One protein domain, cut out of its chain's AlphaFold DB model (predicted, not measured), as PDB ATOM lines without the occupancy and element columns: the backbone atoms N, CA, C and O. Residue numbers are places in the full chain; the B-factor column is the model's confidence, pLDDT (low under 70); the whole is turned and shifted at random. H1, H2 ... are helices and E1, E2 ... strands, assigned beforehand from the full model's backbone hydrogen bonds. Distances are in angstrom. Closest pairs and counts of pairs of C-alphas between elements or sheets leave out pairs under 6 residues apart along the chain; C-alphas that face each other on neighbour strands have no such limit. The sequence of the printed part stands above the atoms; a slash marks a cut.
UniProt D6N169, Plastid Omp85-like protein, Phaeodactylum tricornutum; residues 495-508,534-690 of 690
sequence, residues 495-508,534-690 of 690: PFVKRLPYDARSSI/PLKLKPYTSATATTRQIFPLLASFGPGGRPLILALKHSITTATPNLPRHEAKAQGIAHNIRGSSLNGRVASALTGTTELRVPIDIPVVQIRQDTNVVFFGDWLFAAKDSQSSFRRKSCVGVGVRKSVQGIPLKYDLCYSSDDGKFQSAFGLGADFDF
ATOM      1  N   PRO A 495     156.743 179.060 183.884       90.56
ATOM      2  CA  PRO A 495     155.410 178.792 183.350       90.56
ATOM      3  C   PRO A 495     155.148 179.455 181.988       90.56
ATOM      4  O   PRO A 495     155.393 180.645 181.791       90.56
ATOM      5  N   PHE A 496     154.587 178.684 181.058       91.94
ATOM      6  CA  PHE A 496     153.981 179.160 179.818       91.94
ATOM      7  C   PHE A 496     152.574 179.660 180.112       91.94
ATOM      8  O   PHE A 496     151.631 178.874 180.183       91.94
ATOM      9  N   VAL A 497     152.440 180.967 180.325       90.50
ATOM     10  CA  VAL A 497     151.154 181.584 180.656       90.50
ATOM     11  C   VAL A 497     150.415 181.968 179.379       90.50
ATOM     12  O   VAL A 497     150.889 182.790 178.596       90.50
ATOM     13  N   LYS A 498     149.221 181.409 179.194       92.88
ATOM     14  CA  LYS A 498     148.274 181.772 178.140       92.88
ATOM     15  C   LYS A 498     147.026 182.370 178.782       92.88
ATOM     16  O   LYS A 498     146.392 181.734 179.625       92.88
ATOM     17  N   ARG A 499     146.669 183.590 178.374       92.50
ATOM     18  CA  ARG A 499     145.351 184.164 178.672       92.50
ATOM     19  C   ARG A 499     144.331 183.531 177.727       92.50
ATOM     20  O   ARG A 499     144.566 183.448 176.522       92.50
ATOM     21  N   LEU A 500     143.254 183.025 178.298       93.50
ATOM     22  CA  LEU A 500     142.098 182.459 177.617       93.50
ATOM     23  C   LEU A 500     140.952 183.496 177.657       93.50
ATOM     24  O   LEU A 500     141.071 184.495 178.371       93.50
ATOM     25  N   PRO A 501     139.863 183.311 176.887       92.56
ATOM     26  CA  PRO A 501     138.693 184.191 176.955       92.56
ATOM     27  C   PRO A 501     138.127 184.320 178.377       92.56
ATOM     28  O   PRO A 501     138.321 183.426 179.202       92.56
ATOM     29  N   TYR A 502     137.397 185.408 178.638       91.56
ATOM     30  CA  TYR A 502     136.775 185.700 179.939       91.56
ATOM     31  C   TYR A 502     137.780 185.745 181.098       91.56
ATOM     32  O   TYR A 502     137.537 185.168 182.148       91.56
ATOM     33  N   ASP A 503     138.946 186.363 180.892       92.31
ATOM     34  CA  ASP A 503     140.021 186.476 181.892       92.31
ATOM     35  C   ASP A 503     140.557 185.150 182.459       92.31
ATOM     36  O   ASP A 503     141.358 185.150 183.403       92.31
ATOM     37  N   ALA A 504     140.185 184.012 181.866       94.69
ATOM     38  CA  ALA A 504     140.715 182.723 182.262       94.69
ATOM     39  C   ALA A 504     142.219 182.648 181.965       94.69
ATOM     40  O   ALA A 504     142.746 183.239 181.016       94.69
ATOM     41  N   ARG A 505     142.956 181.918 182.800       95.81
ATOM     42  CA  ARG A 505     144.415 181.800 182.697       95.81
ATOM     43  C   ARG A 505     144.803 180.340 182.727       95.81
ATOM     44  O   ARG A 505     144.341 179.596 183.582       95.81
ATOM     45  N   SER A 506     145.682 179.947 181.817       96.19
ATOM     46  CA  SER A 506     146.323 178.637 181.828       96.19
ATOM     47  C   SER A 506     147.827 178.828 181.935       96.19
ATOM     48  O   SER A 506     148.397 179.645 181.214       96.19
ATOM     49  N   SER A 507     148.477 178.062 182.800       95.94
ATOM     50  CA  SER A 507     149.931 177.997 182.900       95.94
ATOM     51  C   SER A 507     150.403 176.557 182.827       95.94
ATOM     52  O   SER A 507     149.840 175.692 183.496       95.94
ATOM     53  N   ILE A 508     151.443 176.312 182.039       96.12
ATOM     54  CA  ILE A 508     152.086 175.001 181.930       96.12
ATOM     55  C   ILE A 508     153.555 175.156 182.305       96.12
ATOM     56  O   ILE A 508     154.224 176.047 181.786       96.12
ATOM     57  N   PRO A 534     184.715 150.188 196.694       77.88
ATOM     58  CA  PRO A 534     184.280 150.455 195.331       77.88
ATOM     59  C   PRO A 534     183.070 151.401 195.326       77.88
ATOM     60  O   PRO A 534     182.015 151.111 195.896       77.88
ATOM     61  N   LEU A 535     183.216 152.553 194.665       82.44
ATOM     62  CA  LEU A 535     182.134 153.522 194.496       82.44
ATOM     63  C   LEU A 535     181.130 153.000 193.465       82.44
ATOM     64  O   LEU A 535     181.476 152.776 192.303       82.44
ATOM     65  N   LYS A 536     179.865 152.844 193.868       88.31
ATOM     66  CA  LYS A 536     178.793 152.418 192.962       88.31
ATOM     67  C   LYS A 536     177.989 153.629 192.494       88.31
ATOM     68  O   LYS A 536     177.302 154.282 193.278       88.31
ATOM     69  N   LEU A 537     178.075 153.916 191.198       91.69
ATOM     70  CA  LEU A 537     177.336 154.991 190.533       91.69
ATOM     71  C   LEU A 537     175.957 154.485 190.094       91.69
ATOM     72  O   LEU A 537     175.855 153.497 189.364       91.69
ATOM     73  N   LYS A 538     174.886 155.166 190.510       94.38
ATOM     74  CA  LYS A 538     173.514 154.899 190.045       94.38
ATOM     75  C   LYS A 538     172.943 156.142 189.358       94.38
ATOM     76  O   LYS A 538     172.583 157.086 190.066       94.38
ATOM     77  N   PRO A 539     172.854 156.170 188.015       96.25
ATOM     78  CA  PRO A 539     172.237 157.286 187.315       96.25
ATOM     79  C   PRO A 539     170.725 157.271 187.539       96.25
ATOM     80  O   PRO A 539     170.105 156.201 187.582       96.25
ATOM     81  N   TYR A 540     170.132 158.454 187.643       96.38
ATOM     82  CA  TYR A 540     168.691 158.629 187.717       96.38
ATOM     83  C   TYR A 540     168.216 159.767 186.820       96.38
ATOM     84  O   TYR A 540     168.971 160.680 186.481       96.38
ATOM     85  N   THR A 541     166.944 159.697 186.447       97.00
ATOM     86  CA  THR A 541     166.255 160.774 185.743       97.00
ATOM     87  C   THR A 541     164.872 160.951 186.351       97.00
ATOM     88  O   THR A 541     164.262 159.977 186.801       97.00
ATOM     89  N   SER A 542     164.382 162.184 186.394       96.75
ATOM     90  CA  SER A 542     163.006 162.498 186.766       96.75
ATOM     91  C   SER A 542     162.459 163.615 185.889       96.75
ATOM     92  O   SER A 542     163.186 164.508 185.459       96.75
ATOM     93  N   ALA A 543     161.172 163.548 185.578       97.62
ATOM     94  CA  ALA A 543     160.479 164.549 184.793       97.62
ATOM     95  C   ALA A 543     159.127 164.839 185.432       97.62
ATOM     96  O   ALA A 543     158.395 163.914 185.781       97.62
ATOM     97  N   THR A 544     158.802 166.120 185.547       97.06
ATOM     98  CA  THR A 544     157.532 166.614 186.068       97.06
ATOM     99  C   THR A 544     156.943 167.610 185.083       97.06
ATOM    100  O   THR A 544     157.649 168.490 184.596       97.06
ATOM    101  N   ALA A 545     155.649 167.505 184.810       97.69
ATOM    102  CA  ALA A 545     154.887 168.495 184.066       97.69
ATOM    103  C   ALA A 545     153.657 168.889 184.881       97.69
ATOM    104  O   ALA A 545     152.894 168.024 185.312       97.69
ATOM    105  N   THR A 546     153.457 170.187 185.085       97.12
ATOM    106  CA  THR A 546     152.322 170.726 185.830       97.12
ATOM    107  C   THR A 546     151.518 171.661 184.945       97.12
ATOM    108  O   THR A 546     152.051 172.481 184.199       97.12
ATOM    109  N   THR A 547     150.201 171.541 185.033       97.69
ATOM    110  CA  THR A 547     149.247 172.447 184.403       97.69
ATOM    111  C   THR A 547     148.402 173.087 185.491       97.69
ATOM    112  O   THR A 547     147.978 172.420 186.437       97.69
ATOM    113  N   ARG A 548     148.172 174.394 185.383       97.06
ATOM    114  CA  ARG A 548     147.260 175.138 186.255       97.06
ATOM    115  C   ARG A 548     146.322 175.944 185.386       97.06
ATOM    116  O   ARG A 548     146.764 176.593 184.441       97.06
ATOM    117  N   GLN A 549     145.041 175.891 185.694       97.56
ATOM    118  CA  GLN A 549     144.008 176.617 184.979       97.56
ATOM    119  C   GLN A 549     143.122 177.324 185.992       97.56
ATOM    120  O   GLN A 549     142.727 176.732 186.990       97.56
ATOM    121  N   ILE A 550     142.837 178.596 185.752       97.25
ATOM    122  CA  ILE A 550     141.997 179.432 186.604       97.25
ATOM    123  C   ILE A 550     140.914 180.022 185.711       97.25
ATOM    124  O   ILE A 550     141.223 180.760 184.774       97.25
ATOM    125  N   PHE A 551     139.661 179.695 186.004       97.44
ATOM    126  CA  PHE A 551     138.482 180.151 185.282       97.44
ATOM    127  C   PHE A 551     137.615 180.995 186.222       97.44
ATOM    128  O   PHE A 551     137.056 180.449 187.175       97.44
ATOM    129  N   PRO A 552     137.478 182.309 185.993       96.44
ATOM    130  CA  PRO A 552     136.447 183.081 186.671       96.44
ATOM    131  C   PRO A 552     135.093 182.681 186.066       96.44
ATOM    132  O   PRO A 552     134.776 183.015 184.929       96.44
ATOM    133  N   LEU A 553     134.308 181.902 186.809       95.88
ATOM    134  CA  LEU A 553     132.995 181.425 186.369       95.88
ATOM    135  C   LEU A 553     131.980 182.568 186.297       95.88
ATOM    136  O   LEU A 553     131.115 182.582 185.428       95.88
ATOM    137  N   LEU A 554     132.096 183.523 187.221       93.38
ATOM    138  CA  LEU A 554     131.296 184.741 187.274       93.38
ATOM    139  C   LEU A 554     132.248 185.912 187.492       93.38
ATOM    140  O   LEU A 554     133.071 185.854 188.403       93.38
ATOM    141  N   ALA A 555     132.122 186.969 186.688       89.62
ATOM    142  CA  ALA A 555     132.956 188.166 186.819       89.62
ATOM    143  C   ALA A 555     132.742 188.889 188.161       89.62
ATOM    144  O   ALA A 555     133.647 189.547 188.662       89.62
ATOM    145  N   SER A 556     131.547 188.750 188.740       89.38
ATOM    146  CA  SER A 556     131.135 189.399 189.979       89.38
ATOM    147  C   SER A 556     130.150 188.497 190.725       89.38
ATOM    148  O   SER A 556     129.162 188.037 190.150       89.38
ATOM    149  N   PHE A 557     130.445 188.205 191.988       87.62
ATOM    150  CA  PHE A 557     129.628 187.413 192.896       87.62
ATOM    151  C   PHE A 557     129.561 188.125 194.252       87.62
ATOM    152  O   PHE A 557     130.588 188.467 194.842       87.62
ATOM    153  N   GLY A 558     128.342 188.345 194.745       85.06
ATOM    154  CA  GLY A 558     128.095 189.048 196.003       85.06
ATOM    155  C   GLY A 558     128.292 190.573 195.937       85.06
ATOM    156  O   GLY A 558     128.682 191.119 194.901       85.06
ATOM    157  N   PRO A 559     128.002 191.284 197.040       83.31
ATOM    158  CA  PRO A 559     128.090 192.743 197.109       83.31
ATOM    159  C   PRO A 559     129.523 193.272 196.945       83.31
ATOM    160  O   PRO A 559     129.703 194.383 196.454       83.31
ATOM    161  N   GLY A 560     130.546 192.482 197.294       83.50
ATOM    162  CA  GLY A 560     131.954 192.830 197.078       83.50
ATOM    163  C   GLY A 560     132.431 192.758 195.621       83.50
ATOM    164  O   GLY A 560     133.570 193.126 195.341       83.50
ATOM    165  N   GLY A 561     131.600 192.269 194.694       90.00
ATOM    166  CA  GLY A 561     131.912 192.214 193.266       90.00
ATOM    167  C   GLY A 561     133.071 191.289 192.882       90.00
ATOM    168  O   GLY A 561     133.689 191.468 191.834       90.00
ATOM    169  N   ARG A 562     133.405 190.318 193.739       91.25
ATOM    170  CA  ARG A 562     134.551 189.417 193.553       91.25
ATOM    171  C   ARG A 562     134.158 188.215 192.694       91.25
ATOM    172  O   ARG A 562     133.040 187.731 192.833       91.25
ATOM    173  N   PRO A 563     135.040 187.701 191.825       94.19
ATOM    174  CA  PRO A 563     134.674 186.605 190.942       94.19
ATOM    175  C   PRO A 563     134.555 185.273 191.691       94.19
ATOM    176  O   PRO A 563     135.335 184.978 192.598       94.19
ATOM    177  N   LEU A 564     133.617 184.430 191.256       96.12
ATOM    178  CA  LEU A 564     133.581 183.008 191.609       96.12
ATOM    179  C   LEU A 564     134.632 182.282 190.762       96.12
ATOM    180  O   LEU A 564     134.561 182.345 189.535       96.12
ATOM    181  N   ILE A 565     135.596 181.594 191.378       97.06
ATOM    182  CA  ILE A 565     136.751 181.035 190.655       97.06
ATOM    183  C   ILE A 565     136.727 179.505 190.683       97.06
ATOM    184  O   ILE A 565     136.659 178.905 191.751       97.06
ATOM    185  N   LEU A 566     136.876 178.877 189.518       97.81
ATOM    186  CA  LEU A 566     137.229 177.466 189.374       97.81
ATOM    187  C   LEU A 566     138.728 177.351 189.079       97.81
ATOM    188  O   LEU A 566     139.203 177.853 188.061       97.81
ATOM    189  N   ALA A 567     139.474 176.684 189.951       97.75
ATOM    190  CA  ALA A 567     140.893 176.416 189.775       97.75
ATOM    191  C   ALA A 567     141.132 174.915 189.579       97.75
ATOM    192  O   ALA A 567     140.685 174.093 190.375       97.75
ATOM    193  N   LEU A 568     141.857 174.560 188.524       97.81
ATOM    194  CA  LEU A 568     142.275 173.198 188.217       97.81
ATOM    195  C   LEU A 568     143.797 173.129 188.253       97.81
ATOM    196  O   LEU A 568     144.478 173.976 187.671       97.81
ATOM    197  N   LYS A 569     144.346 172.101 188.889       97.06
ATOM    198  CA  LYS A 569     145.781 171.815 188.890       97.06
ATOM    199  C   LYS A 569     145.981 170.342 188.603       97.06
ATOM    200  O   LYS A 569     145.412 169.514 189.299       97.06
ATOM    201  N   HIS A 570     146.822 170.022 187.629       97.56
ATOM    202  CA  HIS A 570     147.227 168.649 187.344       97.56
ATOM    203  C   HIS A 570     148.741 168.574 187.277       97.56
ATOM    204  O   HIS A 570     149.368 169.467 186.711       97.56
ATOM    205  N   SER A 571     149.327 167.524 187.835       97.19
ATOM    206  CA  SER A 571     150.769 167.308 187.784       97.19
ATOM    207  C   SER A 571     151.077 165.843 187.528       97.19
ATOM    208  O   SER A 571     150.505 164.963 188.176       97.19
ATOM    209  N   ILE A 572     151.963 165.605 186.567       97.50
ATOM    210  CA  ILE A 572     152.459 164.286 186.187       97.50
ATOM    211  C   ILE A 572     153.945 164.263 186.496       97.50
ATOM    212  O   ILE A 572     154.677 165.111 185.991       97.50
ATOM    213  N   THR A 573     154.386 163.287 187.277       97.00
ATOM    214  CA  THR A 573     155.793 163.053 187.585       97.00
ATOM    215  C   THR A 573     156.145 161.607 187.287       97.00
ATOM    216  O   THR A 573     155.384 160.698 187.604       97.00
ATOM    217  N   THR A 574     157.309 161.390 186.690       96.81
ATOM    218  CA  THR A 574     157.878 160.065 186.442       96.81
ATOM    219  C   THR A 574     159.375 160.109 186.695       96.81
ATOM    220  O   THR A 574     160.035 161.102 186.392       96.81
ATOM    221  N   ALA A 575     159.928 159.033 187.229       96.50
ATOM    222  CA  ALA A 575     161.338 158.913 187.542       96.50
ATOM    223  C   ALA A 575     161.819 157.475 187.366       96.50
ATOM    224  O   ALA A 575     161.038 156.524 187.399       96.50
ATOM    225  N   THR A 576     163.124 157.310 187.181       95.25
ATOM    226  CA  THR A 576     163.729 155.977 187.150       95.25
ATOM    227  C   THR A 576     163.780 155.363 188.554       95.25
ATOM    228  O   THR A 576     163.812 156.091 189.548       95.25
ATOM    229  N   PRO A 577     163.886 154.025 188.675       90.06
ATOM    230  CA  PRO A 577     163.970 153.346 189.977       90.06
ATOM    231  C   PRO A 577     165.167 153.768 190.848       90.06
ATOM    232  O   PRO A 577     165.214 153.487 192.041       90.06
ATOM    233  N   ASN A 578     166.160 154.431 190.252       92.12
ATOM    234  CA  ASN A 578     167.365 154.883 190.937       92.12
ATOM    235  C   ASN A 578     167.228 156.263 191.596       92.12
ATOM    236  O   ASN A 578     168.232 156.723 192.152       92.12
ATOM    237  N   LEU A 579     166.050 156.900 191.529       92.69
ATOM    238  CA  LEU A 579     165.773 158.206 192.130       92.69
ATOM    239  C   LEU A 579     166.279 158.261 193.588       92.69
ATOM    240  O   LEU A 579     166.025 157.320 194.353       92.69
ATOM    241  N   PRO A 580     167.005 159.322 193.993       91.00
ATOM    242  CA  PRO A 580     167.442 159.486 195.371       91.00
ATOM    243  C   PRO A 580     166.265 159.471 196.342       91.00
ATOM    244  O   PRO A 580     165.146 159.869 196.017       91.00
ATOM    245  N   ARG A 581     166.515 159.006 197.562       85.38
ATOM    246  CA  ARG A 581     165.453 158.735 198.538       85.38
ATOM    247  C   ARG A 581     164.722 159.994 198.975       85.38
ATOM    248  O   ARG A 581     163.497 159.963 199.089       85.38
ATOM    249  N   HIS A 582     165.456 161.082 199.212       85.94
ATOM    250  CA  HIS A 582     164.859 162.368 199.573       85.94
ATOM    251  C   HIS A 582     164.038 162.910 198.420       85.94
ATOM    252  O   HIS A 582     162.948 163.403 198.668       85.94
ATOM    253  N   GLU A 583     164.501 162.763 197.178       89.56
ATOM    254  CA  GLU A 583     163.729 163.178 196.008       89.56
ATOM    255  C   GLU A 583     162.448 162.351 195.852       89.56
ATOM    256  O   GLU A 583     161.385 162.924 195.636       89.56
ATOM    257  N   ALA A 584     162.504 161.031 196.036       89.81
ATOM    258  CA  ALA A 584     161.325 160.164 195.970       89.81
ATOM    259  C   ALA A 584     160.318 160.448 197.099       89.81
ATOM    260  O   ALA A 584     159.107 160.419 196.875       89.81
ATOM    261  N   LYS A 585     160.803 160.732 198.320       86.62
ATOM    262  CA  LYS A 585     159.963 161.156 199.456       86.62
ATOM    263  C   LYS A 585     159.371 162.542 199.197       86.62
ATOM    264  O   LYS A 585     158.176 162.733 199.384       86.62
ATOM    265  N   ALA A 586     160.172 163.486 198.703       86.00
ATOM    266  CA  ALA A 586     159.716 164.821 198.333       86.00
ATOM    267  C   ALA A 586     158.662 164.769 197.220       86.00
ATOM    268  O   ALA A 586     157.686 165.506 197.293       86.00
ATOM    269  N   GLN A 587     158.795 163.870 196.238       87.31
ATOM    270  CA  GLN A 587     157.747 163.610 195.244       87.31
ATOM    271  C   GLN A 587     156.469 163.074 195.901       87.31
ATOM    272  O   GLN A 587     155.388 163.580 195.615       87.31
ATOM    273  N   GLY A 588     156.575 162.111 196.822       84.56
ATOM    274  CA  GLY A 588     155.426 161.610 197.583       84.56
ATOM    275  C   GLY A 588     154.692 162.702 198.367       84.56
ATOM    276  O   GLY A 588     153.463 162.772 198.313       84.56
ATOM    277  N   ILE A 589     155.443 163.589 199.027       83.19
ATOM    278  CA  ILE A 589     154.915 164.743 199.768       83.19
ATOM    279  C   ILE A 589     154.292 165.772 198.813       83.19
ATOM    280  O   ILE A 589     153.168 166.212 199.038       83.19
ATOM    281  N   ALA A 590     154.980 166.126 197.723       80.19
ATOM    282  CA  ALA A 590     154.512 167.109 196.742       80.19
ATOM    283  C   ALA A 590     153.228 166.671 196.019       80.19
ATOM    284  O   ALA A 590     152.438 167.512 195.591       80.19
ATOM    285  N   HIS A 591     153.025 165.358 195.894       84.00
ATOM    286  CA  HIS A 591     151.830 164.741 195.329       84.00
ATOM    287  C   HIS A 591     150.841 164.253 196.398       84.00
ATOM    288  O   HIS A 591     149.911 163.509 196.078       84.00
ATOM    289  N   ASN A 592     151.022 164.635 197.665       85.56
ATOM    290  CA  ASN A 592     150.060 164.281 198.695       85.56
ATOM    291  C   ASN A 592     148.727 165.000 198.455       85.56
ATOM    292  O   ASN A 592     148.692 166.157 198.035       85.56
ATOM    293  N   ILE A 593     147.632 164.306 198.747       91.06
ATOM    294  CA  ILE A 593     146.286 164.876 198.682       91.06
ATOM    295  C   ILE A 593     145.808 165.224 200.089       91.06
ATOM    296  O   ILE A 593     146.244 164.619 201.072       91.06
ATOM    297  N   ARG A 594     144.911 166.207 200.207       90.69
ATOM    298  CA  ARG A 594     144.392 166.630 201.514       90.69
ATOM    299  C   ARG A 594     143.688 165.473 202.224       90.69
ATOM    300  O   ARG A 594     142.994 164.683 201.593       90.69
ATOM    301  N   GLY A 595     143.864 165.376 203.538       87.00
ATOM    302  CA  GLY A 595     143.188 164.360 204.348       87.00
ATOM    303  C   GLY A 595     143.641 162.923 204.111       87.00
ATOM    304  O   GLY A 595     142.940 162.001 204.513       87.00
ATOM    305  N   SER A 596     144.764 162.720 203.424       88.25
ATOM    306  CA  SER A 596     145.402 161.416 203.287       88.25
ATOM    307  C   SER A 596     146.664 161.365 204.135       88.25
ATOM    308  O   SER A 596     147.418 162.341 204.213       88.25
ATOM    309  N   SER A 597     146.951 160.176 204.663       85.12
ATOM    310  CA  SER A 597     148.292 159.817 205.127       85.12
ATOM    311  C   SER A 597     149.357 160.138 204.067       85.12
ATOM    312  O   SER A 597     149.111 160.011 202.858       85.12
ATOM    313  N   LEU A 598     150.538 160.565 204.527       81.81
ATOM    314  CA  LEU A 598     151.663 160.901 203.657       81.81
ATOM    315  C   LEU A 598     151.998 159.717 202.751       81.81
ATOM    316  O   LEU A 598     152.153 158.579 203.199       81.81
ATOM    317  N   ASN A 599     152.142 159.991 201.458       80.25
ATOM    318  CA  ASN A 599     152.714 159.001 200.567       80.25
ATOM    319  C   ASN A 599     154.195 158.858 200.908       80.25
ATOM    320  O   ASN A 599     154.896 159.852 201.094       80.25
ATOM    321  N   GLY A 600     154.660 157.612 200.991       83.56
ATOM    322  CA  GLY A 600     156.080 157.321 201.113       83.56
ATOM    323  C   GLY A 600     156.835 157.691 199.834       83.56
ATOM    324  O   GLY A 600     156.548 158.671 199.151       83.56
ATOM    325  N   ARG A 601     157.818 156.875 199.465       87.25
ATOM    326  CA  ARG A 601     158.562 157.086 198.219       87.25
ATOM    327  C   ARG A 601     157.656 156.838 197.014       87.25
ATOM    328  O   ARG A 601     156.992 155.805 196.946       87.25
ATOM    329  N   VAL A 602     157.660 157.772 196.072       90.31
ATOM    330  CA  VAL A 602     156.915 157.666 194.818       90.31
ATOM    331  C   VAL A 602     157.886 157.889 193.666       90.31
ATOM    332  O   VAL A 602     158.618 158.872 193.674       90.31
ATOM    333  N   ALA A 603     157.912 156.966 192.705       92.62
ATOM    334  CA  ALA A 603     158.697 157.106 191.477       92.62
ATOM    335  C   ALA A 603     157.851 157.660 190.328       92.62
ATOM    336  O   ALA A 603     158.373 158.255 189.391       92.62
ATOM    337  N   SER A 604     156.538 157.433 190.347       95.75
ATOM    338  CA  SER A 604     155.624 157.976 189.343       95.75
ATOM    339  C   SER A 604     154.307 158.370 189.985       95.75
ATOM    340  O   SER A 604     153.731 157.593 190.743       95.75
ATOM    341  N   ALA A 605     153.831 159.572 189.682       96.56
ATOM    342  CA  ALA A 605     152.599 160.124 190.218       96.56
ATOM    343  C   ALA A 605     151.829 160.882 189.142       96.56
ATOM    344  O   ALA A 605     152.394 161.665 188.382       96.56
ATOM    345  N   LEU A 606     150.516 160.706 189.140       97.00
ATOM    346  CA  LEU A 606     149.567 161.574 188.472       97.00
ATOM    347  C   LEU A 606     148.635 162.139 189.540       97.00
ATOM    348  O   LEU A 606     147.937 161.392 190.221       97.00
ATOM    349  N   THR A 607     148.632 163.456 189.679       97.19
ATOM    350  CA  THR A 607     147.794 164.173 190.645       97.19
ATOM    351  C   THR A 607     146.904 165.171 189.957       97.19
ATOM    352  O   THR A 607     147.319 165.811 188.986       97.19
ATOM    353  N   GLY A 608     145.712 165.352 190.510       97.62
ATOM    354  CA  GLY A 608     144.835 166.439 190.135       97.62
ATOM    355  C   GLY A 608     144.079 167.002 191.324       97.62
ATOM    356  O   GLY A 608     143.737 166.292 192.266       97.62
ATOM    357  N   THR A 609     143.808 168.295 191.239       97.44
ATOM    358  CA  THR A 609     143.038 169.068 192.202       97.44
ATOM    359  C   THR A 609     142.061 169.938 191.432       97.44
ATOM    360  O   THR A 609     142.439 170.629 190.484       97.44
ATOM    361  N   THR A 610     140.805 169.914 191.856       98.25
ATOM    362  CA  THR A 610     139.752 170.827 191.404       98.25
ATOM    363  C   THR A 610     139.274 171.629 192.600       98.25
ATOM    364  O   THR A 610     138.903 171.037 193.608       98.25
ATOM    365  N   GLU A 611     139.276 172.957 192.503       98.00
ATOM    366  CA  GLU A 611     138.814 173.860 193.557       98.00
ATOM    367  C   GLU A 611     137.774 174.845 193.026       98.00
ATOM    368  O   GLU A 611     138.023 175.551 192.052       98.00
ATOM    369  N   LEU A 612     136.642 174.957 193.713       98.19
ATOM    370  CA  LEU A 612     135.678 176.036 193.545       98.19
ATOM    371  C   LEU A 612     135.835 177.011 194.715       98.19
ATOM    372  O   LEU A 612     135.538 176.672 195.860       98.19
ATOM    373  N   ARG A 613     136.318 178.220 194.427       97.06
ATOM    374  CA  ARG A 613     136.579 179.277 195.407       97.06
ATOM    375  C   ARG A 613     135.434 180.283 195.378       97.06
ATOM    376  O   ARG A 613     135.281 181.024 194.407       97.06
ATOM    377  N   VAL A 614     134.644 180.289 196.445       97.06
ATOM    378  CA  VAL A 614     133.503 181.178 196.661       97.06
ATOM    379  C   VAL A 614     133.943 182.327 197.572       97.06
ATOM    380  O   VAL A 614     134.255 182.074 198.742       97.06
ATOM    381  N   PRO A 615     133.984 183.578 197.083       94.94
ATOM    382  CA  PRO A 615     134.282 184.717 197.940       94.94
ATOM    383  C   PRO A 615     133.145 184.919 198.944       94.94
ATOM    384  O   PRO A 615     131.969 184.885 198.577       94.94
ATOM    385  N   ILE A 616     133.493 185.129 200.215       92.75
ATOM    386  CA  ILE A 616     132.528 185.426 201.278       92.75
ATOM    387  C   ILE A 616     132.840 186.791 201.876       92.75
ATOM    388  O   ILE A 616     133.946 187.046 202.360       92.75
ATOM    389  N   ASP A 617     131.839 187.666 201.853       86.44
ATOM    390  CA  ASP A 617     131.862 188.948 202.548       86.44
ATOM    391  C   ASP A 617     131.366 188.723 203.981       86.44
ATOM    392  O   ASP A 617     130.182 188.478 204.212       86.44
ATOM    393  N   ILE A 618     132.278 188.758 204.956       82.75
ATOM    394  CA  ILE A 618     131.917 188.664 206.374       82.75
ATOM    395  C   ILE A 618     131.660 190.091 206.885       82.75
ATOM    396  O   ILE A 618     132.606 190.879 206.937       82.75
ATOM    397  N   PRO A 619     130.432 190.442 207.311       72.00
ATOM    398  CA  PRO A 619     130.042 191.817 207.653       72.00
ATOM    399  C   PRO A 619     130.582 192.309 209.011       72.00
ATOM    400  O   PRO A 619     129.984 193.172 209.641       72.00
ATOM    401  N   VAL A 620     131.682 191.742 209.516       68.06
ATOM    402  CA  VAL A 620     132.051 191.869 210.937       68.06
ATOM    403  C   VAL A 620     132.953 193.072 211.239       68.06
ATOM    404  O   VAL A 620     133.010 193.490 212.387       68.06
ATOM    405  N   VAL A 621     133.615 193.705 210.265       61.00
ATOM    406  CA  VAL A 621     134.419 194.925 210.499       61.00
ATOM    407  C   VAL A 621     134.509 195.717 209.189       61.00
ATOM    408  O   VAL A 621     134.563 195.104 208.130       61.00
ATOM    409  N   GLN A 622     134.610 197.054 209.233       68.19
ATOM    410  CA  GLN A 622     134.872 197.942 208.074       68.19
ATOM    411  C   GLN A 622     136.182 197.646 207.301       68.19
ATOM    412  O   GLN A 622     136.564 198.386 206.398       68.19
ATOM    413  N   ILE A 623     136.893 196.573 207.638       67.50
ATOM    414  CA  ILE A 623     138.106 196.134 206.959       67.50
ATOM    415  C   ILE A 623     137.677 195.168 205.854       67.50
ATOM    416  O   ILE A 623     137.071 194.139 206.147       67.50
ATOM    417  N   ARG A 624     137.997 195.471 204.588       65.75
ATOM    418  CA  ARG A 624     137.817 194.525 203.473       65.75
ATOM    419  C   ARG A 624     138.568 193.228 203.797       65.75
ATOM    420  O   ARG A 624     139.780 193.251 203.980       65.75
ATOM    421  N   GLN A 625     137.849 192.108 203.905       73.12
ATOM    422  CA  GLN A 625     138.435 190.799 204.203       73.12
ATOM    423  C   GLN A 625     138.452 189.915 202.954       73.12
ATOM    424  O   GLN A 625     137.406 189.600 202.383       73.12
ATOM    425  N   ASP A 626     139.632 189.414 202.596       84.06
ATOM    426  CA  ASP A 626     139.810 188.403 201.550       84.06
ATOM    427  C   ASP A 626     139.554 187.002 202.102       84.06
ATOM    428  O   ASP A 626     140.464 186.197 202.291       84.06
ATOM    429  N   THR A 627     138.285 186.737 202.427       92.62
ATOM    430  CA  THR A 627     137.838 185.414 202.865       92.62
ATOM    431  C   THR A 627     137.229 184.649 201.697       92.62
ATOM    432  O   THR A 627     136.313 185.138 201.037       92.62
ATOM    433  N   ASN A 628     137.708 183.428 201.476       94.62
ATOM    434  CA  ASN A 628     137.164 182.500 200.491       94.62
ATOM    435  C   ASN A 628     136.795 181.181 201.168       94.62
ATOM    436  O   ASN A 628     137.594 180.624 201.925       94.62
ATOM    437  N   VAL A 629     135.617 180.653 200.847       96.88
ATOM    438  CA  VAL A 629     135.298 179.242 201.081       96.88
ATOM    439  C   VAL A 629     135.671 178.458 199.837       96.88
ATOM    440  O   VAL A 629     135.360 178.853 198.718       96.88
ATOM    441  N   VAL A 630     136.384 177.357 200.028       97.56
ATOM    442  CA  VAL A 630     136.940 176.540 198.957       97.56
ATOM    443  C   VAL A 630     136.330 175.156 199.046       97.56
ATOM    444  O   VAL A 630     136.575 174.440 200.009       97.56
ATOM    445  N   PHE A 631     135.570 174.760 198.034       98.25
ATOM    446  CA  PHE A 631     135.183 173.365 197.843       98.25
ATOM    447  C   PHE A 631     136.226 172.709 196.964       98.25
ATOM    448  O   PHE A 631     136.601 173.280 195.941       98.25
ATOM    449  N   PHE A 632     136.712 171.536 197.342       97.88
ATOM    450  CA  PHE A 632     137.771 170.888 196.586       97.88
ATOM    451  C   PHE A 632     137.588 169.383 196.464       97.88
ATOM    452  O   PHE A 632     136.996 168.732 197.324       97.88
ATOM    453  N   GLY A 633     138.147 168.844 195.385       98.00
ATOM    454  CA  GLY A 633     138.348 167.419 195.181       98.00
ATOM    455  C   GLY A 633     139.769 167.172 194.699       98.00
ATOM    456  O   GLY A 633     140.179 167.739 193.682       98.00
ATOM    457  N   ASP A 634     140.501 166.329 195.421       97.62
ATOM    458  CA  ASP A 634     141.842 165.899 195.039       97.62
ATOM    459  C   ASP A 634     141.837 164.423 194.665       97.62
ATOM    460  O   ASP A 634     141.083 163.609 195.207       97.62
ATOM    461  N   TRP A 635     142.729 164.058 193.756       97.31
ATOM    462  CA  TRP A 635     142.939 162.680 193.359       97.31
ATOM    463  C   TRP A 635     144.402 162.424 193.011       97.31
ATOM    464  O   TRP A 635     145.133 163.307 192.560       97.31
ATOM    465  N   LEU A 636     144.818 161.182 193.236       96.50
ATOM    466  CA  LEU A 636     146.182 160.713 193.063       96.50
ATOM    467  C   LEU A 636     146.182 159.295 192.502       96.50
ATOM    468  O   LEU A 636     145.478 158.423 193.008       96.50
ATOM    469  N   PHE A 637     147.058 159.060 191.531       96.62
ATOM    470  CA  PHE A 637     147.523 157.741 191.126       96.62
ATOM    471  C   PHE A 637     149.040 157.709 191.282       96.62
ATOM    472  O   PHE A 637     149.737 158.456 190.602       96.62
ATOM    473  N   ALA A 638     149.560 156.872 192.176       95.31
ATOM    474  CA  ALA A 638     150.993 156.787 192.458       95.31
ATOM    475  C   ALA A 638     151.504 155.351 192.380       95.31
ATOM    476  O   ALA A 638     150.849 154.431 192.865       95.31
ATOM    477  N   ALA A 639     152.704 155.175 191.840       94.25
ATOM    478  CA  ALA A 639     153.466 153.934 191.895       94.25
ATOM    479  C   ALA A 639     154.779 154.179 192.658       94.25
ATOM    480  O   ALA A 639     155.482 155.169 192.418       94.25
ATOM    481  N   LYS A 640     155.100 153.285 193.602       89.62
ATOM    482  CA  LYS A 640     156.339 153.342 194.400       89.62
ATOM    483  C   LYS A 640     157.559 153.130 193.503       89.62
ATOM    484  O   LYS A 640     158.540 153.855 193.614       89.62
ATOM    485  N   ASP A 641     157.460 152.162 192.603       87.75
ATOM    486  CA  ASP A 641     158.454 151.790 191.601       87.75
ATOM    487  C   ASP A 641     157.757 151.281 190.322       87.75
ATOM    488  O   ASP A 641     156.528 151.201 190.257       87.75
ATOM    489  N   SER A 642     158.536 150.930 189.296       81.25
ATOM    490  CA  SER A 642     158.017 150.452 188.006       81.25
ATOM    491  C   SER A 642     157.311 149.091 188.062       81.25
ATOM    492  O   SER A 642     156.706 148.697 187.070       81.25
ATOM    493  N   GLN A 643     157.438 148.346 189.163       87.88
ATOM    494  CA  GLN A 643     156.836 147.018 189.336       87.88
ATOM    495  C   GLN A 643     155.591 147.060 190.234       87.88
ATOM    496  O   GLN A 643     154.737 146.180 190.155       87.88
ATOM    497  N   SER A 644     155.475 148.084 191.074       90.00
ATOM    498  CA  SER A 644     154.358 148.284 191.982       90.00
ATOM    499  C   SER A 644     153.086 148.671 191.227       90.00
ATOM    500  O   SER A 644     153.113 149.456 190.277       90.00
ATOM    501  N   SER A 645     151.948 148.141 191.673       93.31
ATOM    502  CA  SER A 645     150.646 148.571 191.173       93.31
ATOM    503  C   SER A 645     150.373 150.026 191.556       93.31
ATOM    504  O   SER A 645     150.774 150.502 192.623       93.31
ATOM    505  N   PHE A 646     149.660 150.742 190.683       93.50
ATOM    506  CA  PHE A 646     149.225 152.100 190.985       93.50
ATOM    507  C   PHE A 646     148.250 152.091 192.162       93.50
ATOM    508  O   PHE A 646     147.176 151.492 192.100       93.50
ATOM    509  N   ARG A 647     148.609 152.810 193.222       94.19
ATOM    510  CA  ARG A 647     147.714 153.137 194.327       94.19
ATOM    511  C   ARG A 647     146.895 154.353 193.939       94.19
ATOM    512  O   ARG A 647     147.446 155.357 193.487       94.19
ATOM    513  N   ARG A 648     145.583 154.259 194.128       95.94
ATOM    514  CA  ARG A 648     144.653 155.359 193.902       95.94
ATOM    515  C   ARG A 648     144.221 155.925 195.244       95.94
ATOM    516  O   ARG A 648     143.757 155.175 196.091       95.94
ATOM    517  N   LYS A 649     144.298 157.244 195.389       95.62
ATOM    518  CA  LYS A 649     143.698 157.965 196.512       95.62
ATOM    519  C   LYS A 649     142.816 159.088 195.988       95.62
ATOM    520  O   LYS A 649     143.088 159.660 194.932       95.62
ATOM    521  N   SER A 650     141.758 159.405 196.719       96.75
ATOM    522  CA  SER A 650     140.914 160.562 196.430       96.75
ATOM    523  C   SER A 650     140.351 161.150 197.708       96.75
ATOM    524  O   SER A 650     140.077 160.424 198.664       96.75
ATOM    525  N   CYS A 651     140.156 162.462 197.713       96.94
ATOM    526  CA  CYS A 651     139.477 163.149 198.794       96.94
ATOM    527  C   CYS A 651     138.549 164.230 198.248       96.94
ATOM    528  O   CYS A 651     138.731 164.746 197.144       96.94
ATOM    529  N   VAL A 652     137.553 164.577 199.052       97.94
ATOM    530  CA  VAL A 652     136.692 165.739 198.835       97.94
ATOM    531  C   VAL A 652     136.597 166.519 200.131       97.94
ATOM    532  O   VAL A 652     136.641 165.936 201.216       97.94
ATOM    533  N   GLY A 653     136.484 167.836 200.050       97.69
ATOM    534  CA  GLY A 653     136.446 168.649 201.252       97.69
ATOM    535  C   GLY A 653     135.986 170.074 201.033       97.69
ATOM    536  O   GLY A 653     135.731 170.528 199.915       97.69
ATOM    537  N   VAL A 654     135.881 170.767 202.157       98.00
ATOM    538  CA  VAL A 654     135.585 172.189 202.248       98.00
ATOM    539  C   VAL A 654     136.658 172.854 203.095       98.00
ATOM    540  O   VAL A 654     137.117 172.302 204.094       98.00
ATOM    541  N   GLY A 655     137.077 174.042 202.696       96.69
ATOM    542  CA  GLY A 655     138.083 174.809 203.401       96.69
ATOM    543  C   GLY A 655     137.745 176.283 203.475       96.69
ATOM    544  O   GLY A 655     136.954 176.802 202.694       96.69
ATOM    545  N   VAL A 656     138.383 176.967 204.411       96.06
ATOM    546  CA  VAL A 656     138.357 178.421 204.548       96.06
ATOM    547  C   VAL A 656     139.768 178.940 204.298       96.06
ATOM    548  O   VAL A 656     140.755 178.364 204.769       96.06
ATOM    549  N   ARG A 657     139.868 180.011 203.515       94.00
ATOM    550  CA  ARG A 657     141.093 180.776 203.273       94.00
ATOM    551  C   ARG A 657     140.847 182.208 203.695       94.00
ATOM    552  O   ARG A 657     139.834 182.782 203.300       94.00
ATOM    553  N   LYS A 658     141.753 182.774 204.482       92.06
ATOM    554  CA  LYS A 658     141.661 184.162 204.935       92.06
ATOM    555  C   LYS A 658     143.056 184.742 205.088       92.06
ATOM    556  O   LYS A 658     143.922 184.057 205.606       92.06
ATOM    557  N   SER A 659     143.266 185.994 204.702       88.75
ATOM    558  CA  SER A 659     144.451 186.745 205.128       88.75
ATOM    559  C   SER A 659     144.071 187.664 206.287       88.75
ATOM    560  O   SER A 659     143.096 188.415 206.197       88.75
ATOM    561  N   VAL A 660     144.793 187.574 207.403       86.56
ATOM    562  CA  VAL A 660     144.624 188.457 208.564       86.56
ATOM    563  C   VAL A 660     145.918 189.229 208.739       86.56
ATOM    564  O   VAL A 660     146.937 188.648 209.088       86.56
ATOM    565  N   GLN A 661     145.876 190.538 208.469       84.00
ATOM    566  CA  GLN A 661     147.054 191.416 208.536       84.00
ATOM    567  C   GLN A 661     148.228 190.912 207.672       84.00
ATOM    568  O   GLN A 661     149.384 191.016 208.064       84.00
ATOM    569  N   GLY A 662     147.928 190.336 206.504       82.12
ATOM    570  CA  GLY A 662     148.930 189.758 205.605       82.12
ATOM    571  C   GLY A 662     149.302 188.309 205.922       82.12
ATOM    572  O   GLY A 662     149.896 187.655 205.077       82.12
ATOM    573  N   ILE A 663     148.901 187.769 207.078       84.69
ATOM    574  CA  ILE A 663     149.189 186.382 207.452       84.69
ATOM    575  C   ILE A 663     148.104 185.467 206.866       84.69
ATOM    576  O   ILE A 663     146.931 185.590 207.246       84.69
ATOM    577  N   PRO A 664     148.451 184.537 205.960       88.81
ATOM    578  CA  PRO A 664     147.483 183.611 205.399       88.81
ATOM    579  C   PRO A 664     147.109 182.532 206.426       88.81
ATOM    580  O   PRO A 664     147.943 181.921 207.098       88.81
ATOM    581  N   LEU A 665     145.806 182.301 206.526       91.31
ATOM    582  CA  LEU A 665     145.146 181.294 207.341       91.31
ATOM    583  C   LEU A 665     144.439 180.303 206.428       91.31
ATOM    584  O   LEU A 665     143.683 180.681 205.523       91.31
ATOM    585  N   LYS A 666     144.635 179.023 206.723       93.62
ATOM    586  CA  LYS A 666     144.059 177.909 205.985       93.62
ATOM    587  C   LYS A 666     143.476 176.894 206.956       93.62
ATOM    588  O   LYS A 666     144.174 176.368 207.814       93.62
ATOM    589  N   TYR A 667     142.200 176.582 206.780       94.56
ATOM    590  CA  TYR A 667     141.544 175.472 207.463       94.56
ATOM    591  C   TYR A 667     140.840 174.605 206.427       94.56
ATOM    592  O   TYR A 667     140.121 175.144 205.593       94.56
ATOM    593  N   ASP A 668     141.055 173.296 206.461       95.38
ATOM    594  CA  ASP A 668     140.441 172.318 205.566       95.38
ATOM    595  C   ASP A 668     139.777 171.217 206.389       95.38
ATOM    596  O   ASP A 668     140.389 170.678 207.306       95.38
ATOM    597  N   LEU A 669     138.551 170.849 206.027       96.81
ATOM    598  CA  LEU A 669     137.866 169.646 206.480       96.81
ATOM    599  C   LEU A 669     137.614 168.767 205.258       96.81
ATOM    600  O   LEU A 669     136.972 169.190 204.298       96.81
ATOM    601  N   CYS A 670     138.128 167.546 205.276       96.50
ATOM    602  CA  CYS A 670     138.098 166.660 204.120       96.50
ATOM    603  C   CYS A 670     137.776 165.224 204.511       96.50
ATOM    604  O   CYS A 670     138.068 164.781 205.619       96.50
ATOM    605  N   TYR A 671     137.157 164.512 203.579       96.88
ATOM    606  CA  TYR A 671     136.869 163.092 203.651       96.88
ATOM    607  C   TYR A 671     137.749 162.372 202.631       96.88
ATOM    608  O   TYR A 671     137.676 162.658 201.432       96.88
ATOM    609  N   SER A 672     138.591 161.458 203.109       94.94
ATOM    610  CA  SER A 672     139.440 160.619 202.262       94.94
ATOM    611  C   SER A 672     138.772 159.273 202.026       94.94
ATOM    612  O   SER A 672     138.348 158.607 202.971       94.94
ATOM    613  N   SER A 673     138.693 158.857 200.761       92.38
ATOM    614  CA  SER A 673     138.106 157.565 200.397       92.38
ATOM    615  C   SER A 673     138.942 156.376 200.871       92.38
ATOM    616  O   SER A 673     138.403 155.286 200.998       92.38
ATOM    617  N   ASP A 674     140.245 156.582 201.075       90.12
ATOM    618  CA  ASP A 674     141.202 155.526 201.431       90.12
ATOM    619  C   ASP A 674     141.128 155.204 202.930       90.12
ATOM    620  O   ASP A 674     141.008 154.050 203.329       90.12
ATOM    621  N   ASP A 675     141.088 156.247 203.766       89.00
ATOM    622  CA  ASP A 675     141.035 156.094 205.224       89.00
ATOM    623  C   ASP A 675     139.596 155.967 205.759       89.00
ATOM    624  O   ASP A 675     139.400 155.592 206.916       89.00
ATOM    625  N   GLY A 676     138.586 156.339 204.958       92.94
ATOM    626  CA  GLY A 676     137.174 156.371 205.365       92.94
ATOM    627  C   GLY A 676     136.891 157.329 206.529       92.94
ATOM    628  O   GLY A 676     135.906 157.168 207.250       92.94
ATOM    629  N   LYS A 677     137.776 158.306 206.757       93.62
ATOM    630  CA  LYS A 677     137.755 159.205 207.916       93.62
ATOM    631  C   LYS A 677     137.708 160.660 207.479       93.62
ATOM    632  O   LYS A 677     138.306 161.050 206.474       93.62
ATOM    633  N   PHE A 678     137.029 161.465 208.291       94.81
ATOM    634  CA  PHE A 678     137.151 162.913 208.222       94.81
ATOM    635  C   PHE A 678     138.468 163.344 208.854       94.81
ATOM    636  O   PHE A 678     138.806 162.925 209.961       94.81
ATOM    637  N   GLN A 679     139.197 164.196 208.149       93.25
ATOM    638  CA  GLN A 679     140.428 164.801 208.621       93.25
ATOM    639  C   GLN A 679     140.309 166.316 208.522       93.25
ATOM    640  O   GLN A 679     139.810 166.858 207.530       93.25
ATOM    641  N   SER A 680     140.774 167.000 209.562       92.94
ATOM    642  CA  SER A 680     140.900 168.452 209.572       92.94
ATOM    643  C   SER A 680     142.366 168.847 209.508       92.94
ATOM    644  O   SER A 680     143.177 168.305 210.260       92.94
ATOM    645  N   ALA A 681     142.695 169.825 208.675       90.88
ATOM    646  CA  ALA A 681     144.038 170.357 208.543       90.88
ATOM    647  C   ALA A 681     144.012 171.875 208.762       90.88
ATOM    648  O   ALA A 681     143.151 172.573 208.227       90.88
ATOM    649  N   PHE A 682     144.942 172.387 209.565       90.50
ATOM    650  CA  PHE A 682     145.055 173.811 209.882       90.50
ATOM    651  C   PHE A 682     146.478 174.297 209.624       90.50
ATOM    652  O   PHE A 682     147.426 173.694 210.129       90.50
ATOM    653  N   GLY A 683     146.603 175.381 208.861       87.50
ATOM    654  CA  GLY A 683     147.858 176.040 208.520       87.50
ATOM    655  C   GLY A 683     147.775 177.551 208.745       87.50
ATOM    656  O   GLY A 683     146.725 178.169 208.541       87.50
ATOM    657  N   LEU A 684     148.894 178.129 209.173       89.56
ATOM    658  CA  LEU A 684     149.090 179.553 209.461       89.56
ATOM    659  C   LEU A 684     150.492 179.976 208.999       89.56
ATOM    660  O   LEU A 684     151.448 179.363 209.470       89.56
ATOM    661  N   GLY A 685     150.626 180.985 208.129       83.81
ATOM    662  CA  GLY A 685     151.932 181.542 207.709       83.81
ATOM    663  C   GLY A 685     152.296 181.384 206.220       83.81
ATOM    664  O   GLY A 685     151.549 180.813 205.440       83.81
ATOM    665  N   ALA A 686     153.441 181.914 205.791       68.44
ATOM    666  CA  ALA A 686     153.789 182.056 204.366       68.44
ATOM    667  C   ALA A 686     153.914 180.731 203.575       68.44
ATOM    668  O   ALA A 686     153.725 180.721 202.360       68.44
ATOM    669  N   ASP A 687     154.114 179.596 204.252       62.62
ATOM    670  CA  ASP A 687     154.160 178.248 203.655       62.62
ATOM    671  C   ASP A 687     152.875 177.829 202.884       62.62
ATOM    672  O   ASP A 687     152.821 176.738 202.304       62.62
ATOM    673  N   PHE A 688     151.816 178.654 202.874       60.62
ATOM    674  CA  PHE A 688     150.501 178.333 202.293       60.62
ATOM    675  C   PHE A 688     150.149 179.055 200.985       60.62
ATOM    676  O   PHE A 688     149.065 178.786 200.457       60.62
ATOM    677  N   ASP A 689     151.019 179.914 200.446       44.34
ATOM    678  CA  ASP A 689     150.755 180.624 199.186       44.34
ATOM    679  C   ASP A 689     150.835 179.666 197.973       44.34
ATOM    680  O   ASP A 689     151.907 179.380 197.437       44.34
ATOM    681  N   PHE A 690     149.674 179.151 197.538       37.50
ATOM    682  CA  PHE A 690     149.495 178.312 196.338       37.50
ATOM    683  C   PHE A 690     148.422 178.826 195.371       37.50
ATOM    684  O   PHE A 690     147.282 179.136 195.808       37.50
TER     685      PHE A 690
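This is residues 495 to 508 and 534 to 690 of the 690 residues of the protein "Plastid Omp85-like protein" of Phaeodactylum tricornutum (UniProt D6N169). One large antiparallel sheet of nine strands, twisted and curled into an open trough, makes nearly the whole body, and a single short helix, H1, sits over its concave face near E4 and E5. The first residues of the long strand E3, 535 to 540, run on past the end of E4 and lengthen the outline, while the short hairpin of E1 and E2 lies at one edge. The printed part has 171 residues, mostly strand in class, with the named elements E1 E2 E3 E4 H1 E5 E6 E7 E8 E9 along the chain; the strands stand in the sheet in the same order. It is only just loose, close to compact, with a radius of gyration of the C-alphas of 18.8 A, and elongated, spanning 69 by 37 by 28 A.

E1, residues 495 to 499, is an edge strand and forms a hairpin with E2, residues 505 to 508, with N 498 and O 506 2.8 A apart. E2 is antiparallel to E3, residues 535 to 557, with N 507 and O 548 at 2.8 A. E3 bends by 69 degrees at residue 554 and forms a hairpin with E4, residues 562 to 575, with N 547 and O 570 at 2.8 A. H1, residues 581 to 590, is on the sheet at a height of 10.0 A, over E4 and only just over E5, residues 604 to 616, on which 3 of its C-alphas fall. It runs along the strands, at 14 degrees to E4 on the local plane; the closest C-alphas of H1 and E4, those of Gln 587 and Thr 573, are 7.9 A apart. Every O i to N i+4 pair in H1 is within hydrogen-bond range. E4 and E5 are antiparallel, with N 569 and O 609 at 2.9 A. E5 begins a meander, each strand the antiparallel neighbour of the one before, with E6, residues 627 to 639, E7, residues 647 to 660, E8, residues 663 to 672, and the edge strand E9, residues 678 to 684. Its N and O pairs include N 610 and O 633 at 2.9 A, N 632 and O 653 at 2.9 A, N 656 and O 667 at 2.8 A, and N 668 and O 681 at 2.8 A. E1 and E9 are apart.

E1 begins at C-alpha 495, (155.410, 178.792, 183.350). E3 is the longest strand, 62.5 A from C-alpha 535 at (182.134, 153.522, 194.496) to C-alpha 557. E4 measures 41.0 A, E5 37.8 A, E6 36.8 A and E7 38.2 A. E9 ends at C-alpha 684, (149.090, 179.553, 209.461).

The C-alphas of Pro 534 and Pro 559, the two farthest apart, are 70.3 A apart. Residues 509 to 533 are not printed, and C-alphas 508 and 534 are 42.6 A apart across this cut. The link from H1 to E5 is long, 13 residues. Mean pLDDT of the printed part is 90.3; residues 620 to 624 and 686 to 690 are under 70.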